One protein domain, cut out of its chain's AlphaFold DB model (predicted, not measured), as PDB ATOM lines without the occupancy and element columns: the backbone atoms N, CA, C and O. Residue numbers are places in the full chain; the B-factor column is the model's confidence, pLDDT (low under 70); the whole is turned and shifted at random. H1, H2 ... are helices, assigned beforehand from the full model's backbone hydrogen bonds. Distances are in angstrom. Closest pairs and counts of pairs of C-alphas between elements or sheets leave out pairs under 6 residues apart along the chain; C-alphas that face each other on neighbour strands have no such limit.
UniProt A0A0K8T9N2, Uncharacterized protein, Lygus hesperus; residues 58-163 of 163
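AT A GLANCE: This is residues 58 to 163 of the 163 residues of an uncharacterized protein of Lygus hesperus (UniProt A0A0K8T9N2). The longest helix, H2, and H1 lie side by side as a long helical hairpin, and the short H3 packs on residues 105 to 113 of H2 near the hairpin's open end. Between H2 and H3 the chain makes a long loop, from which residues 125 to 138 stick out and lengthen the whole. The printed part has 106 residues, with three named helices in the order H1, H2, H3 and no named strand: its class is all helix. It is extended, with a radius of gyration of the C-alphas of 20.1 A, and spans 67 by 30 by 27 A.

HOW THE PARTS SIT: Begin with H2, residues 88 to 114. H1, residues 58 to 82, touches it, closest at the C-alphas of Pro 72 and Gly 95, 5.8 A apart. These two run opposite ways at a shallow tilt of 28 degrees. H3, residues 150 to 160, touches residues 105 to 113 of H2 alone, with the C-alphas of Asn 109 and Tyr 152 closest at 5.9 A. Their lines are only just about perpendicular, at 72 degrees. H1 and H3 are close but not clearly touching, with the C-alphas of Met 60 and Thr 159 closest at 7.5 A. In H2 every O i to N i+4 pair is within hydrogen-bond range; in H1 20 of 21 are, and in H3 1 of 7, beside 3 of 8 O i to N i+3 pairs.

IN THESE COORDINATES: Find C-alpha 88 at (104.417, -28.892, 18.232); from there H2 runs 39.2 A to C-alpha 114. H1 runs 35.8 A from C-alpha 58 at (114.246, -45.810, -11.467). H3 ends at C-alpha 160, (102.338, -53.424, -11.448).

THE WHOLE: The C-alphas of Trp 85 and Asn 133 are farthest apart, at 67.4 A. The printed part has no cut. H1 to H2 is a tight link; H2 to H3 is long, 35 residues. The model's pLDDT is under 70 in 44 residues, among them 133 to 149 and 151 to 163.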
ATOM      1  N   LEU A  58     114.188 -47.185 -11.963       84.38
ATOM      2  CA  LEU A  58     114.246 -45.810 -11.467       84.38
ATOM      3  C   LEU A  58     112.884 -45.207 -11.154       84.38
ATOM      4  O   LEU A  58     112.760 -44.451 -10.191       84.38
ATOM      5  N   VAL A  59     111.875 -45.542 -11.953       84.38
ATOM      6  CA  VAL A  59     110.529 -44.981 -11.812       84.38
ATOM      7  C   VAL A  59     109.926 -45.422 -10.482       84.38
ATOM      8  O   VAL A  59     109.455 -44.577  -9.722       84.38
ATOM      9  N   MET A  60     110.044 -46.710 -10.139       81.25
ATOM     10  CA  MET A  60     109.580 -47.212  -8.841       81.25
ATOM     11  C   MET A  60     110.327 -46.588  -7.665       81.25
ATOM     12  O   MET A  60     109.700 -46.194  -6.686       81.25
ATOM     13  N   ILE A  61     111.654 -46.452  -7.751       83.38
ATOM     14  CA  ILE A  61     112.444 -45.855  -6.663       83.38
ATOM     15  C   ILE A  61     111.993 -44.415  -6.407       83.38
ATOM     16  O   ILE A  61     111.764 -44.030  -5.261       83.38
ATOM     17  N   VAL A  62     111.808 -43.629  -7.472       86.44
ATOM     18  CA  VAL A  62     111.306 -42.256  -7.356       86.44
ATOM     19  C   VAL A  62     109.889 -42.240  -6.785       86.44
ATOM     20  O   VAL A  62     109.610 -41.416  -5.912       86.44
ATOM     21  N   ALA A  63     109.010 -43.150  -7.213       85.62
ATOM     22  CA  ALA A  63     107.651 -43.261  -6.690       85.62
ATOM     23  C   ALA A  63     107.640 -43.571  -5.183       85.62
ATOM     24  O   ALA A  63     106.954 -42.883  -4.426       85.62
ATOM     25  N   TYR A  64     108.462 -44.520  -4.721       86.12
ATOM     26  CA  TYR A  64     108.593 -44.836  -3.297       86.12
ATOM     27  C   TYR A  64     109.112 -43.647  -2.490       86.12
ATOM     28  O   TYR A  64     108.505 -43.280  -1.484       86.12
ATOM     29  N   CYS A  65     110.190 -42.991  -2.935       88.38
ATOM     30  CA  CYS A  65     110.739 -41.821  -2.244       88.38
ATOM     31  C   CYS A  65     109.737 -40.660  -2.181       88.38
ATOM     32  O   CYS A  65     109.626 -39.973  -1.163       88.38
ATOM     33  N   THR A  66     108.986 -40.453  -3.262       89.00
ATOM     34  CA  THR A  66     107.960 -39.412  -3.347       89.00
ATOM     35  C   THR A  66     106.798 -39.723  -2.403       89.00
ATOM     36  O   THR A  66     106.391 -38.859  -1.632       89.00
ATOM     37  N   GLY A  67     106.312 -40.967  -2.377       88.19
ATOM     38  CA  GLY A  67     105.244 -41.388  -1.466       88.19
ATOM     39  C   GLY A  67     105.646 -41.296   0.010       88.19
ATOM     40  O   GLY A  67     104.901 -40.744   0.821       88.19
ATOM     41  N   LEU A  68     106.858 -41.755   0.343       90.31
ATOM     42  CA  LEU A  68     107.421 -41.714   1.700       90.31
ATOM     43  C   LEU A  68     107.569 -40.297   2.257       90.31
ATOM     44  O   LEU A  68     107.459 -40.100   3.464       90.31
ATOM     45  N   THR A  69     107.839 -39.312   1.400       89.81
ATOM     46  CA  THR A  69     108.049 -37.919   1.820       89.81
ATOM     47  C   THR A  69     106.756 -37.111   1.803       89.81
ATOM     48  O   THR A  69     106.450 -36.433   2.783       89.81
ATOM     49  N   ILE A  70     105.962 -37.199   0.733       91.31
ATOM     50  CA  ILE A  70     104.729 -36.413   0.592       91.31
ATOM     51  C   ILE A  70     103.659 -36.874   1.588       91.31
ATOM     52  O   ILE A  70     102.985 -36.027   2.172       91.31
ATOM     53  N   GLY A  71     103.521 -38.181   1.837       90.44
ATOM     54  CA  GLY A  71     102.484 -38.724   2.723       90.44
ATOM     55  C   GLY A  71     102.507 -38.123   4.137       90.44
ATOM     56  O   GLY A  71     101.524 -37.502   4.547       90.44
ATOM     57  N   PRO A  72     103.625 -38.231   4.881       91.62
ATOM     58  CA  PRO A  72     103.745 -37.646   6.215       91.62
ATOM     59  C   PRO A  72     103.616 -36.119   6.222       91.62
ATOM     60  O   PRO A  72     102.983 -35.573   7.123       91.62
ATOM     61  N   VAL A  73     104.157 -35.420   5.213       91.75
ATOM     62  CA  VAL A  73     104.052 -33.952   5.107       91.75
ATOM     63  C   VAL A  73     102.595 -33.515   4.966       91.75
ATOM     64  O   VAL A  73     102.147 -32.623   5.686       91.75
ATOM     65  N   VAL A  74     101.834 -34.177   4.092       93.69
ATOM     66  CA  VAL A  74     100.395 -33.933   3.931       93.69
ATOM     67  C   VAL A  74      99.640 -34.284   5.215       93.69
ATOM     68  O   VAL A  74      98.773 -33.523   5.634       93.69
ATOM     69  N   GLY A  75     100.002 -35.377   5.893       92.31
ATOM     70  CA  GLY A  75      99.404 -35.764   7.172       92.31
ATOM     71  C   GLY A  75      99.584 -34.706   8.266       92.31
ATOM     72  O   GLY A  75      98.615 -34.333   8.926       92.31
ATOM     73  N   ILE A  76     100.797 -34.168   8.425       92.75
ATOM     74  CA  ILE A  76     101.084 -33.088   9.386       92.75
ATOM     75  C   ILE A  76     100.347 -31.800   8.995       92.75
ATOM     76  O   ILE A  76      99.830 -31.097   9.862       92.75
ATOM     77  N   PHE A  77     100.262 -31.495   7.699       92.19
ATOM     78  CA  PHE A  77      99.526 -30.329   7.214       92.19
ATOM     79  C   PHE A  77      98.029 -30.423   7.543       92.19
ATOM     80  O   PHE A  77      97.459 -29.491   8.107       92.19
ATOM     81  N   ILE A  78      97.406 -31.573   7.273       94.31
ATOM     82  CA  ILE A  78      96.000 -31.833   7.606       94.31
ATOM     83  C   ILE A  78      95.779 -31.797   9.123       94.31
ATOM     84  O   ILE A  78      94.787 -31.227   9.575       94.31
ATOM     85  N   LEU A  79      96.706 -32.346   9.915       92.38
ATOM     86  CA  LEU A  79      96.659 -32.272  11.378       92.38
ATOM     87  C   LEU A  79      96.584 -30.813  11.854       92.38
ATOM     88  O   LEU A  79      95.743 -30.487  12.688       92.38
ATOM     89  N   GLY A  80      97.427 -29.940  11.294       91.75
ATOM     90  CA  GLY A  80      97.445 -28.513  11.620       91.75
ATOM     91  C   GLY A  80      96.190 -27.755  11.177       91.75
ATOM     92  O   GLY A  80      95.812 -26.787  11.830       91.75
ATOM     93  N   LEU A  81      95.527 -28.196  10.102       93.12
ATOM     94  CA  LEU A  81      94.283 -27.588   9.620       93.12
ATOM     95  C   LEU A  81      93.046 -28.023  10.419       93.12
ATOM     96  O   LEU A  81      92.189 -27.194  10.712       93.12
ATOM     97  N   LEU A  82      92.928 -29.314  10.737       93.44
ATOM     98  CA  LEU A  82      91.720 -29.884  11.347       93.44
ATOM     99  C   LEU A  82      91.716 -29.805  12.876       93.44
ATOM    100  O   LEU A  82      90.648 -29.720  13.481       93.44
ATOM    101  N   PHE A  83      92.889 -29.839  13.512       91.12
ATOM    102  CA  PHE A  83      93.001 -29.912  14.965       91.12
ATOM    103  C   PHE A  83      93.726 -28.675  15.511       91.12
ATOM    104  O   PHE A  83      94.949 -28.690  15.645       91.12
ATOM    105  N   PRO A  84      92.998 -27.619  15.929       83.94
ATOM    106  CA  PRO A  84      93.616 -26.414  16.497       83.94
ATOM    107  C   PRO A  84      94.301 -26.662  17.854       83.94
ATOM    108  O   PRO A  84      95.023 -25.806  18.353       83.94
ATOM    109  N   TRP A  85      94.096 -27.844  18.444       86.88
ATOM    110  CA  TRP A  85      94.721 -28.304  19.689       86.88
ATOM    111  C   TRP A  85      96.017 -29.095  19.448       86.88
ATOM    112  O   TRP A  85      96.606 -29.629  20.391       86.88
ATOM    113  N   ALA A  86      96.459 -29.216  18.192       85.69
ATOM    114  CA  ALA A  86      97.692 -29.908  17.856       85.69
ATOM    115  C   ALA A  86      98.901 -29.181  18.466       85.69
ATOM    116  O   ALA A  86      99.106 -27.984  18.278       85.69
ATOM    117  N   THR A  87      99.726 -29.926  19.201       91.19
ATOM    118  CA  THR A  87     100.948 -29.394  19.815       91.19
ATOM    119  C   THR A  87     102.159 -29.631  18.914       91.19
ATOM    120  O   THR A  87     102.238 -30.644  18.219       91.19
ATOM    121  N   ASN A  88     103.165 -28.753  18.995       88.44
ATOM    122  CA  ASN A  88     104.417 -28.892  18.232       88.44
ATOM    123  C   ASN A  88     105.109 -30.243  18.482       88.44
ATOM    124  O   ASN A  88     105.622 -30.869  17.559       88.44
ATOM    125  N   LYS A  89     105.090 -30.722  19.734       91.00
ATOM    126  CA  LYS A  89     105.660 -32.026  20.105       91.00
ATOM    127  C   LYS A  89     104.879 -33.178  19.467       91.00
ATOM    128  O   LYS A  89     105.490 -34.107  18.954       91.00
ATOM    129  N   GLY A  90     103.547 -33.090  19.461       90.25
ATOM    130  CA  GLY A  90     102.678 -34.074  18.815       90.25
ATOM    131  C   GLY A  90     102.889 -34.145  17.304       90.25
ATOM    132  O   GLY A  90     102.984 -35.241  16.763       90.25
ATOM    133  N   ALA A  91     103.054 -32.999  16.636       91.75
ATOM    134  CA  ALA A  91     103.332 -32.945  15.201       91.75
ATOM    135  C   ALA A  91     104.679 -33.596  14.839       91.75
ATOM    136  O   ALA A  91     104.749 -34.369  13.887       91.75
ATOM    137  N   ILE A  92     105.734 -33.345  15.625       91.75
ATOM    138  CA  ILE A  92     107.056 -33.954  15.404       91.75
ATOM    139  C   ILE A  92     107.008 -35.466  15.655       91.75
ATOM    140  O   ILE A  92     107.449 -36.241  14.808       91.75
ATOM    141  N   CYS A  93     106.447 -35.900  16.790       93.44
ATOM    142  CA  CYS A  93     106.350 -37.324  17.117       93.44
ATOM    143  C   CYS A  93     105.463 -38.082  16.120       93.44
ATOM    144  O   CYS A  93     105.844 -39.156  15.663       93.44
ATOM    145  N   GLY A  94     104.310 -37.519  15.750       91.38
ATOM    146  CA  GLY A  94     103.398 -38.104  14.768       91.38
ATOM    147  C   GLY A  94     104.003 -38.154  13.367       91.38
ATOM    148  O   GLY A  94     103.889 -39.170  12.689       91.38
ATOM    149  N   GLY A  95     104.719 -37.102  12.961       92.19
ATOM    150  CA  GLY A  95     105.460 -37.067  11.704       92.19
ATOM    151  C   GLY A  95     106.537 -38.145  11.623       92.19
ATOM    152  O   GLY A  95     106.606 -38.877  10.636       92.19
ATOM    153  N   LEU A  96     107.341 -38.289  12.681       94.12
ATOM    154  CA  LEU A  96     108.399 -39.296  12.739       94.12
ATOM    155  C   LEU A  96     107.826 -40.719  12.781       94.12
ATOM    156  O   LEU A  96     108.287 -41.584  12.042       94.12
ATOM    157  N   ALA A  97     106.792 -40.954  13.594       93.56
ATOM    158  CA  ALA A  97     106.110 -42.243  13.664       93.56
ATOM    159  C   ALA A  97     105.463 -42.617  12.321       93.56
ATOM    160  O   ALA A  97     105.606 -43.750  11.869       93.56
ATOM    161  N   GLY A  98     104.814 -41.661  11.649       91.50
ATOM    162  CA  GLY A  98     104.236 -41.854  10.321       91.50
ATOM    163  C   GLY A  98     105.295 -42.171   9.267       91.50
ATOM    164  O   GLY A  98     105.133 -43.122   8.507       91.50
ATOM    165  N   PHE A  99     106.412 -41.439   9.257       92.69
ATOM    166  CA  PHE A  99     107.524 -41.706   8.342       92.69
ATOM    167  C   PHE A  99     108.117 -43.107   8.551       92.69
ATOM    168  O   PHE A  99     108.306 -43.847   7.587       92.69
ATOM    169  N   LEU A 100     108.354 -43.503   9.805       94.50
ATOM    170  CA  LEU A 100     108.863 -44.836  10.139       94.50
ATOM    171  C   LEU A 100     107.870 -45.942   9.773       94.50
ATOM    172  O   LEU A 100     108.279 -46.973   9.249       94.50
ATOM    173  N   PHE A 101     106.576 -45.727  10.006       90.75
ATOM    174  CA  PHE A 101     105.538 -46.701   9.684       90.75
ATOM    175  C   PHE A 101     105.401 -46.922   8.173       90.75
ATOM    176  O   PHE A 101     105.418 -48.061   7.712       90.75
ATOM    177  N   VAL A 102     105.336 -45.849   7.377       88.69
ATOM    178  CA  VAL A 102     105.285 -45.965   5.909       88.69
ATOM    179  C   VAL A 102     106.600 -46.541   5.367       88.69
ATOM    180  O   VAL A 102     106.581 -47.366   4.452       88.69
ATOM    181  N   GLY A 103     107.739 -46.178   5.966       89.56
ATOM    182  CA  GLY A 103     109.046 -46.768   5.667       89.56
ATOM    183  C   GLY A 103     109.064 -48.277   5.893       89.56
ATOM    184  O   GLY A 103     109.432 -49.029   4.992       89.56
ATOM    185  N   TRP A 104     108.587 -48.723   7.055       89.38
ATOM    186  CA  TRP A 104     108.443 -50.138   7.386       89.38
ATOM    187  C   TRP A 104     107.563 -50.872   6.373       89.38
ATOM    188  O   TRP A 104     107.973 -51.900   5.838       89.38
ATOM    189  N   LEU A 105     106.392 -50.313   6.043       86.31
ATOM    190  CA  LEU A 105     105.492 -50.899   5.048       86.31
ATOM    191  C   LEU A 105     106.150 -51.019   3.668       86.31
ATOM    192  O   LEU A 105     105.976 -52.027   2.987       86.31
ATOM    193  N   THR A 106     106.915 -50.013   3.250       84.12
ATOM    194  CA  THR A 106     107.579 -50.001   1.937       84.12
ATOM    195  C   THR A 106     108.690 -51.049   1.862       84.12
ATOM    196  O   THR A 106     108.780 -51.784   0.880       84.12
ATOM    197  N   VAL A 107     109.508 -51.170   2.914       85.50
ATOM    198  CA  VAL A 107     110.583 -52.173   2.986       85.50
ATOM    199  C   VAL A 107     110.010 -53.586   3.042       85.50
ATOM    200  O   VAL A 107     110.454 -54.451   2.292       85.50
ATOM    201  N   ALA A 108     108.993 -53.816   3.874       84.00
ATOM    202  CA  ALA A 108     108.326 -55.110   3.952       84.00
ATOM    203  C   ALA A 108     107.735 -55.518   2.593       84.00
ATOM    204  O   ALA A 108     107.968 -56.636   2.145       84.00
ATOM    205  N   ASN A 109     107.066 -54.602   1.881       78.06
ATOM    206  CA  ASN A 109     106.573 -54.856   0.522       78.06
ATOM    207  C   ASN A 109     107.687 -55.260  -0.456       78.06
ATOM    208  O   ASN A 109     107.520 -56.211  -1.217       78.06
ATOM    209  N   ALA A 110     108.830 -54.569  -0.428       78.25
ATOM    210  CA  ALA A 110     109.957 -54.888  -1.303       78.25
ATOM    211  C   ALA A 110     110.536 -56.286  -1.021       78.25
ATOM    212  O   ALA A 110     110.841 -57.032  -1.950       78.25
ATOM    213  N   ILE A 111     110.635 -56.654   0.259       81.38
ATOM    214  CA  ILE A 111     111.074 -57.979   0.710       81.38
ATOM    215  C   ILE A 111     110.106 -59.047   0.195       81.38
ATOM    216  O   ILE A 111     110.521 -59.983  -0.482       81.38
ATOM    217  N   TYR A 112     108.810 -58.877   0.441       75.12
ATOM    218  CA  TYR A 112     107.776 -59.809   0.003       75.12
ATOM    219  C   TYR A 112     107.754 -59.985  -1.528       75.12
ATOM    220  O   TYR A 112     107.719 -61.125  -1.992       75.12
ATOM    221  N   LYS A 113     107.895 -58.906  -2.316       70.38
ATOM    222  CA  LYS A 113     108.012 -58.979  -3.788       70.38
ATOM    223  C   LYS A 113     109.222 -59.811  -4.242       70.38
ATOM    224  O   LYS A 113     109.151 -60.469  -5.273       70.38
ATOM    225  N   SER A 114     110.324 -59.804  -3.488       71.12
ATOM    226  CA  SER A 114     111.557 -60.515  -3.863       71.12
ATOM    227  C   SER A 114     111.539 -62.029  -3.608       71.12
ATOM    228  O   SER A 114     112.333 -62.745  -4.211       71.12
ATOM    229  N   TYR A 115     110.643 -62.528  -2.751       68.50
ATOM    230  CA  TYR A 115     110.566 -63.951  -2.391       68.50
ATOM    231  C   TYR A 115     109.715 -64.807  -3.347       68.50
ATOM    232  O   TYR A 115     109.464 -65.967  -3.037       68.50
ATOM    233  N   ASP A 116     109.260 -64.260  -4.481       56.66
ATOM    234  CA  ASP A 116     108.481 -64.958  -5.529       56.66
ATOM    235  C   ASP A 116     107.199 -65.670  -5.037       56.66
ATOM    236  O   ASP A 116     106.586 -66.469  -5.733       56.66
ATOM    237  N   HIS A 117     106.735 -65.341  -3.827       52.28
ATOM    238  CA  HIS A 117     105.498 -65.868  -3.240       52.28
ATOM    239  C   HIS A 117     104.224 -65.208  -3.799       52.28
ATOM    240  O   HIS A 117     103.128 -65.494  -3.323       52.28
ATOM    241  N   PHE A 118     104.360 -64.328  -4.793       56.03
ATOM    242  CA  PHE A 118     103.250 -63.647  -5.449       56.03
ATOM    243  C   PHE A 118     103.120 -64.136  -6.892       56.03
ATOM    244  O   PHE A 118     103.665 -63.521  -7.807       56.03
ATOM    245  N   VAL A 119     102.359 -65.208  -7.125       51.62
ATOM    246  CA  VAL A 119     101.840 -65.471  -8.473       51.62
ATOM    247  C   VAL A 119     100.530 -64.707  -8.597       51.62
ATOM    248  O   VAL A 119      99.493 -65.114  -8.074       51.62
ATOM    249  N   TYR A 120     100.593 -63.540  -9.238       55.88
ATOM    250  CA  TYR A 120      99.399 -62.744  -9.497       55.88
ATOM    251  C   TYR A 120      98.522 -63.482 -10.506       55.88
ATOM    252  O   TYR A 120      99.023 -63.883 -11.564       55.88
ATOM    253  N   PRO A 121      97.212 -63.622 -10.249       54.31
ATOM    254  CA  PRO A 121      96.301 -63.974 -11.318       54.31
ATOM    255  C   PRO A 121      96.378 -62.850 -12.355       54.31
ATOM    256  O   PRO A 121      96.035 -61.698 -12.082       54.31
ATOM    257  N   THR A 122      96.885 -63.164 -13.547       52.38
ATOM    258  CA  THR A 122      96.807 -62.258 -14.693       52.38
ATOM    259  C   THR A 122      95.353 -61.855 -14.882       52.38
ATOM    260  O   THR A 122      94.474 -62.719 -14.855       52.38
ATOM    261  N   LYS A 123      95.105 -60.551 -15.056       54.41
ATOM    262  CA  LYS A 123      93.767 -59.998 -15.297       54.41
ATOM    263  C   LYS A 123      93.034 -60.862 -16.325       54.41
ATOM    264  O   LYS A 123      93.593 -61.132 -17.388       54.41
ATOM    265  N   GLU A 124      91.818 -61.300 -15.996       58.41
ATOM    266  CA  GLU A 124      91.054 -62.198 -16.862       58.41
ATOM    267  C   GLU A 124      90.907 -61.583 -18.258       58.41
ATOM    268  O   GLU A 124      90.313 -60.516 -18.442       58.41
ATOM    269  N   LEU A 125      91.492 -62.249 -19.252       63.06
ATOM    270  CA  LEU A 125      91.321 -61.884 -20.647       63.06
ATOM    271  C   LEU A 125      89.950 -62.382 -21.090       63.06
ATOM    272  O   LEU A 125      89.730 -63.573 -21.302       63.06
ATOM    273  N   ARG A 126      89.014 -61.447 -21.226       61.44
ATOM    274  CA  ARG A 126      87.695 -61.728 -21.779       61.44
ATOM    275  C   ARG A 126      87.814 -61.903 -23.295       61.44
ATOM    276  O   ARG A 126      88.066 -60.939 -24.008       61.44
ATOM    277  N   VAL A 127      87.639 -63.134 -23.769       70.31
ATOM    278  CA  VAL A 127      87.775 -63.537 -25.186       70.31
ATOM    279  C   VAL A 127      86.429 -63.773 -25.888       70.31
ATOM    280  O   VAL A 127      86.378 -64.416 -26.937       70.31
ATOM    281  N   ASP A 128      85.333 -63.237 -25.341       68.88
ATOM    282  CA  ASP A 128      83.999 -63.354 -25.942       68.88
ATOM    283  C   ASP A 128      84.007 -62.844 -27.397       68.88
ATOM    284  O   ASP A 128      84.226 -61.661 -27.656       68.88
ATOM    285  N   GLY A 129      83.756 -63.745 -28.354       69.12
ATOM    286  CA  GLY A 129      83.594 -63.413 -29.775       69.12
ATOM    287  C   GLY A 129      84.837 -63.544 -30.666       69.12
ATOM    288  O   GLY A 129      84.763 -63.177 -31.839       69.12
ATOM    289  N   CYS A 130      85.964 -64.076 -30.182       72.44
ATOM    290  CA  CYS A 130      87.132 -64.312 -31.044       72.44
ATOM    291  C   CYS A 130      87.056 -65.667 -31.788       72.44
ATOM    292  O   CYS A 130      86.892 -66.717 -31.176       72.44
ATOM    293  N   LEU A 131      87.224 -65.647 -33.118       70.62
ATOM    294  CA  LEU A 131      87.041 -66.785 -34.048       70.62
ATOM    295  C   LEU A 131      88.296 -67.661 -34.287       70.62
ATOM    296  O   LEU A 131      88.298 -68.483 -35.202       70.62
ATOM    297  N   HIS A 132      89.382 -67.483 -33.527       71.31
ATOM    298  CA  HIS A 132      90.655 -68.185 -33.763       71.31
ATOM    299  C   HIS A 132      90.947 -69.274 -32.717       71.31
ATOM    300  O   HIS A 132      90.442 -69.223 -31.600       71.31
ATOM    301  N   ASN A 133      91.774 -70.264 -33.076       63.25
ATOM    302  CA  ASN A 133      92.243 -71.300 -32.147       63.25
ATOM    303  C   ASN A 133      93.261 -70.680 -31.178       63.25
ATOM    304  O   ASN A 133      94.425 -70.493 -31.532       63.25
ATOM    305  N   PHE A 134      92.824 -70.338 -29.969       67.62
ATOM    306  CA  PHE A 134      93.715 -69.855 -28.917       67.62
ATOM    307  C   PHE A 134      94.127 -71.018 -28.023       67.62
ATOM    308  O   PHE A 134      93.287 -71.758 -27.512       67.62
ATOM    309  N   THR A 135      95.430 -71.173 -27.803       66.50
ATOM    310  CA  THR A 135      95.929 -72.015 -26.719       66.50
ATOM    311  C   THR A 135      95.593 -71.299 -25.418       66.50
ATOM    312  O   THR A 135      96.180 -70.260 -25.117       66.50
ATOM    313  N   ALA A 136      94.613 -71.804 -24.667       63.59
ATOM    314  CA  ALA A 136      94.350 -71.310 -23.324       63.59
ATOM    315  C   ALA A 136      95.612 -71.557 -22.491       63.59
ATOM    316  O   ALA A 136      95.949 -72.701 -22.185       63.59
ATOM    317  N   VAL A 137      96.347 -70.487 -22.182       64.50
ATOM    318  CA  VAL A 137      97.430 -70.561 -21.202       64.50
ATOM    319  C   VAL A 137      96.769 -70.983 -19.888       64.50
ATOM    320  O   VAL A 137      95.798 -70.334 -19.488       64.50
ATOM    321  N   PRO A 138      97.218 -72.072 -19.241       61.47
ATOM    322  CA  PRO A 138      96.692 -72.457 -17.943       61.47
ATOM    323  C   PRO A 138      96.812 -71.255 -17.014       61.47
ATOM    324  O   PRO A 138      97.913 -70.739 -16.822       61.47
ATOM    325  N   ILE A 139      95.682 -70.784 -16.482       57.75
ATOM    326  CA  ILE A 139      95.691 -69.745 -15.456       57.75
ATOM    327  C   ILE A 139      96.586 -70.293 -14.339       57.75
ATOM    328  O   ILE A 139      96.318 -71.414 -13.876       57.75
ATOM    329  N   PRO A 140      97.659 -69.580 -13.945       57.50
ATOM    330  CA  PRO A 140      98.448 -69.999 -12.804       57.50
ATOM    331  C   PRO A 140      97.480 -70.232 -11.646       57.50
ATOM    332  O   PRO A 140      96.656 -69.367 -11.344       57.50
ATOM    333  N   GLN A 141      97.504 -71.440 -11.078       53.34
ATOM    334  CA  GLN A 141      96.650 -71.790  -9.945       53.34
ATOM    335  C   GLN A 141      96.832 -70.703  -8.888       53.34
ATOM    336  O   GLN A 141      97.973 -70.385  -8.555       53.34
ATOM    337  N   VAL A 142      95.721 -70.111  -8.434       55.00
ATOM    338  CA  VAL A 142      95.703 -69.069  -7.401       55.00
ATOM    339  C   VAL A 142      96.620 -69.525  -6.273       55.00
ATOM    340  O   VAL A 142      96.310 -70.503  -5.590       55.00
ATOM    341  N   SER A 143      97.776 -68.875  -6.129       54.56
ATOM    342  CA  SER A 143      98.670 -69.157  -5.012       54.56
ATOM    343  C   SER A 143      97.888 -68.927  -3.734       54.56
ATOM    344  O   SER A 143      97.135 -67.959  -3.616       54.56
ATOM    345  N   ASP A 144      98.064 -69.834  -2.785       56.16
ATOM    346  CA  ASP A 144      97.502 -69.719  -1.455       56.16
ATOM    347  C   ASP A 144      98.163 -68.515  -0.758       56.16
ATOM    348  O   ASP A 144      99.175 -68.630  -0.071       56.16
ATOM    349  N   ASP A 145      97.626 -67.312  -0.989       56.78
ATOM    350  CA  ASP A 145      98.132 -66.057  -0.425       56.78
ATOM    351  C   ASP A 145      98.016 -66.022   1.122       56.78
ATOM    352  O   ASP A 145      98.306 -65.006   1.764       56.78
ATOM    353  N   SER A 146      97.526 -67.090   1.756       58.75
ATOM    354  CA  SER A 146      97.250 -67.207   3.192       58.75
ATOM    355  C   SER A 146      98.454 -66.891   4.093       58.75
ATOM    356  O   SER A 146      98.253 -66.479   5.235       58.75
ATOM    357  N   GLY A 147      99.688 -66.974   3.580       61.09
ATOM    358  CA  GLY A 147     100.911 -66.565   4.286       61.09
ATOM    359  C   GLY A 147     101.230 -65.061   4.262       61.09
ATOM    360  O   GLY A 147     102.121 -64.618   4.987       61.09
ATOM    361  N   ILE A 148     100.529 -64.260   3.449       63.81
ATOM    362  CA  ILE A 148     100.845 -62.843   3.220       63.81
ATOM    363  C   ILE A 148      99.786 -61.960   3.892       63.81
ATOM    364  O   ILE A 148      98.609 -62.006   3.505       63.81
ATOM    365  N   PRO A 149     100.179 -61.101   4.852       69.56
ATOM    366  CA  PRO A 149      99.259 -60.170   5.490       69.56
ATOM    367  C   PRO A 149      98.560 -59.275   4.458       69.56
ATOM    368  O   PRO A 149      99.216 -58.684   3.596       69.56
ATOM    369  N   TYR A 150      97.236 -59.119   4.578       70.81
ATOM    370  CA  TYR A 150      96.398 -58.358   3.635       70.81
ATOM    371  C   TYR A 150      96.925 -56.954   3.310       70.81
ATOM    372  O   TYR A 150      96.759 -56.484   2.187       70.81
ATOM    373  N   ILE A 151      97.597 -56.303   4.262       69.25
ATOM    374  CA  ILE A 151      98.130 -54.946   4.097       69.25
ATOM    375  C   ILE A 151      99.160 -54.828   2.961       69.25
ATOM    376  O   ILE A 151      99.250 -53.773   2.339       69.25
ATOM    377  N   TYR A 152      99.882 -55.910   2.647       68.31
ATOM    378  CA  TYR A 152     100.920 -55.938   1.610       68.31
ATOM    379  C   TYR A 152     100.384 -56.351   0.232       68.31
ATOM    380  O   TYR A 152     101.001 -56.068  -0.788       68.31
ATOM    381  N   ARG A 153      99.193 -56.961   0.161       64.75
ATOM    382  CA  ARG A 153      98.583 -57.359  -1.121       64.75
ATOM    383  C   ARG A 153      98.116 -56.151  -1.944       64.75
ATOM    384  O   ARG A 153      98.217 -56.143  -3.165       64.75
ATOM    385  N   ILE A 154      97.642 -55.103  -1.265       61.16
ATOM    386  CA  ILE A 154      97.058 -53.902  -1.888       61.16
ATOM    387  C   ILE A 154      98.152 -52.989  -2.465       61.16
ATOM    388  O   ILE A 154      97.982 -52.401  -3.529       61.16
ATOM    389  N   THR A 155      99.292 -52.880  -1.774       57.47
ATOM    390  CA  THR A 155     100.403 -51.993  -2.169       57.47
ATOM    391  C   THR A 155     101.137 -52.482  -3.414       57.47
ATOM    392  O   THR A 155     101.821 -51.720  -4.088       57.47
ATOM    393  N   VAL A 156     101.003 -53.770  -3.701       53.72
ATOM    394  CA  VAL A 156     101.690 -54.461  -4.780       53.72
ATOM    395  C   VAL A 156     100.907 -54.378  -6.099       53.72
ATOM    396  O   VAL A 156     101.514 -54.180  -7.152       53.72
ATOM    397  N   SER A 157      99.568 -54.425  -6.059       49.69
ATOM    398  CA  SER A 157      98.724 -54.244  -7.257       49.69
ATOM    399  C   SER A 157      98.970 -52.893  -7.935       49.69
ATOM    400  O   SER A 157      99.037 -52.824  -9.157       49.69
ATOM    401  N   SER A 158      99.181 -51.831  -7.151       52.59
ATOM    402  CA  SER A 158      99.462 -50.495  -7.682       52.59
ATOM    403  C   SER A 158     100.879 -50.342  -8.232       52.59
ATOM    404  O   SER A 158     101.115 -49.434  -9.018       52.59
ATOM    405  N   THR A 159     101.832 -51.204  -7.855       52.47
ATOM    406  CA  THR A 159     103.193 -51.182  -8.423       52.47
ATOM    407  C   THR A 159     103.295 -51.838  -9.799       52.47
ATOM    408  O   THR A 159     104.192 -51.472 -10.549       52.47
ATOM    409  N   LEU A 160     102.384 -52.756 -10.140       49.22
ATOM    410  CA  LEU A 160     102.338 -53.424 -11.448       49.22
ATOM    411  C   LEU A 160     101.607 -52.604 -12.519       49.22
ATOM    412  O   LEU A 160     101.870 -52.791 -13.695       49.22
ATOM    413  N   GLU A 161     100.733 -51.665 -12.139       47.53
ATOM    414  CA  GLU A 161     100.120 -50.722 -13.096       47.53
ATOM    415  C   GLU A 161     101.143 -49.786 -13.772       47.53
ATOM    416  O   GLU A 161     100.807 -49.116 -14.747       47.53
ATOM    417  N   TRP A 162     102.382 -49.739 -13.266       40.78
ATOM    418  CA  TRP A 162     103.471 -48.906 -13.788       40.78
ATOM    419  C   TRP A 162     104.640 -49.711 -14.390       40.78
ATOM    420  O   TRP A 162     105.671 -49.104 -14.695       40.78
ATOM    421  N   GLU A 163     104.513 -51.037 -14.530       42.22
ATOM    422  CA  GLU A 163     105.407 -51.893 -15.343       42.22
ATOM    423  C   GLU A 163     104.764 -52.171 -16.709       42.22
ATOM    424  O   GLU A 163     105.486 -52.028 -17.723       42.22
TER     425      GLU A 163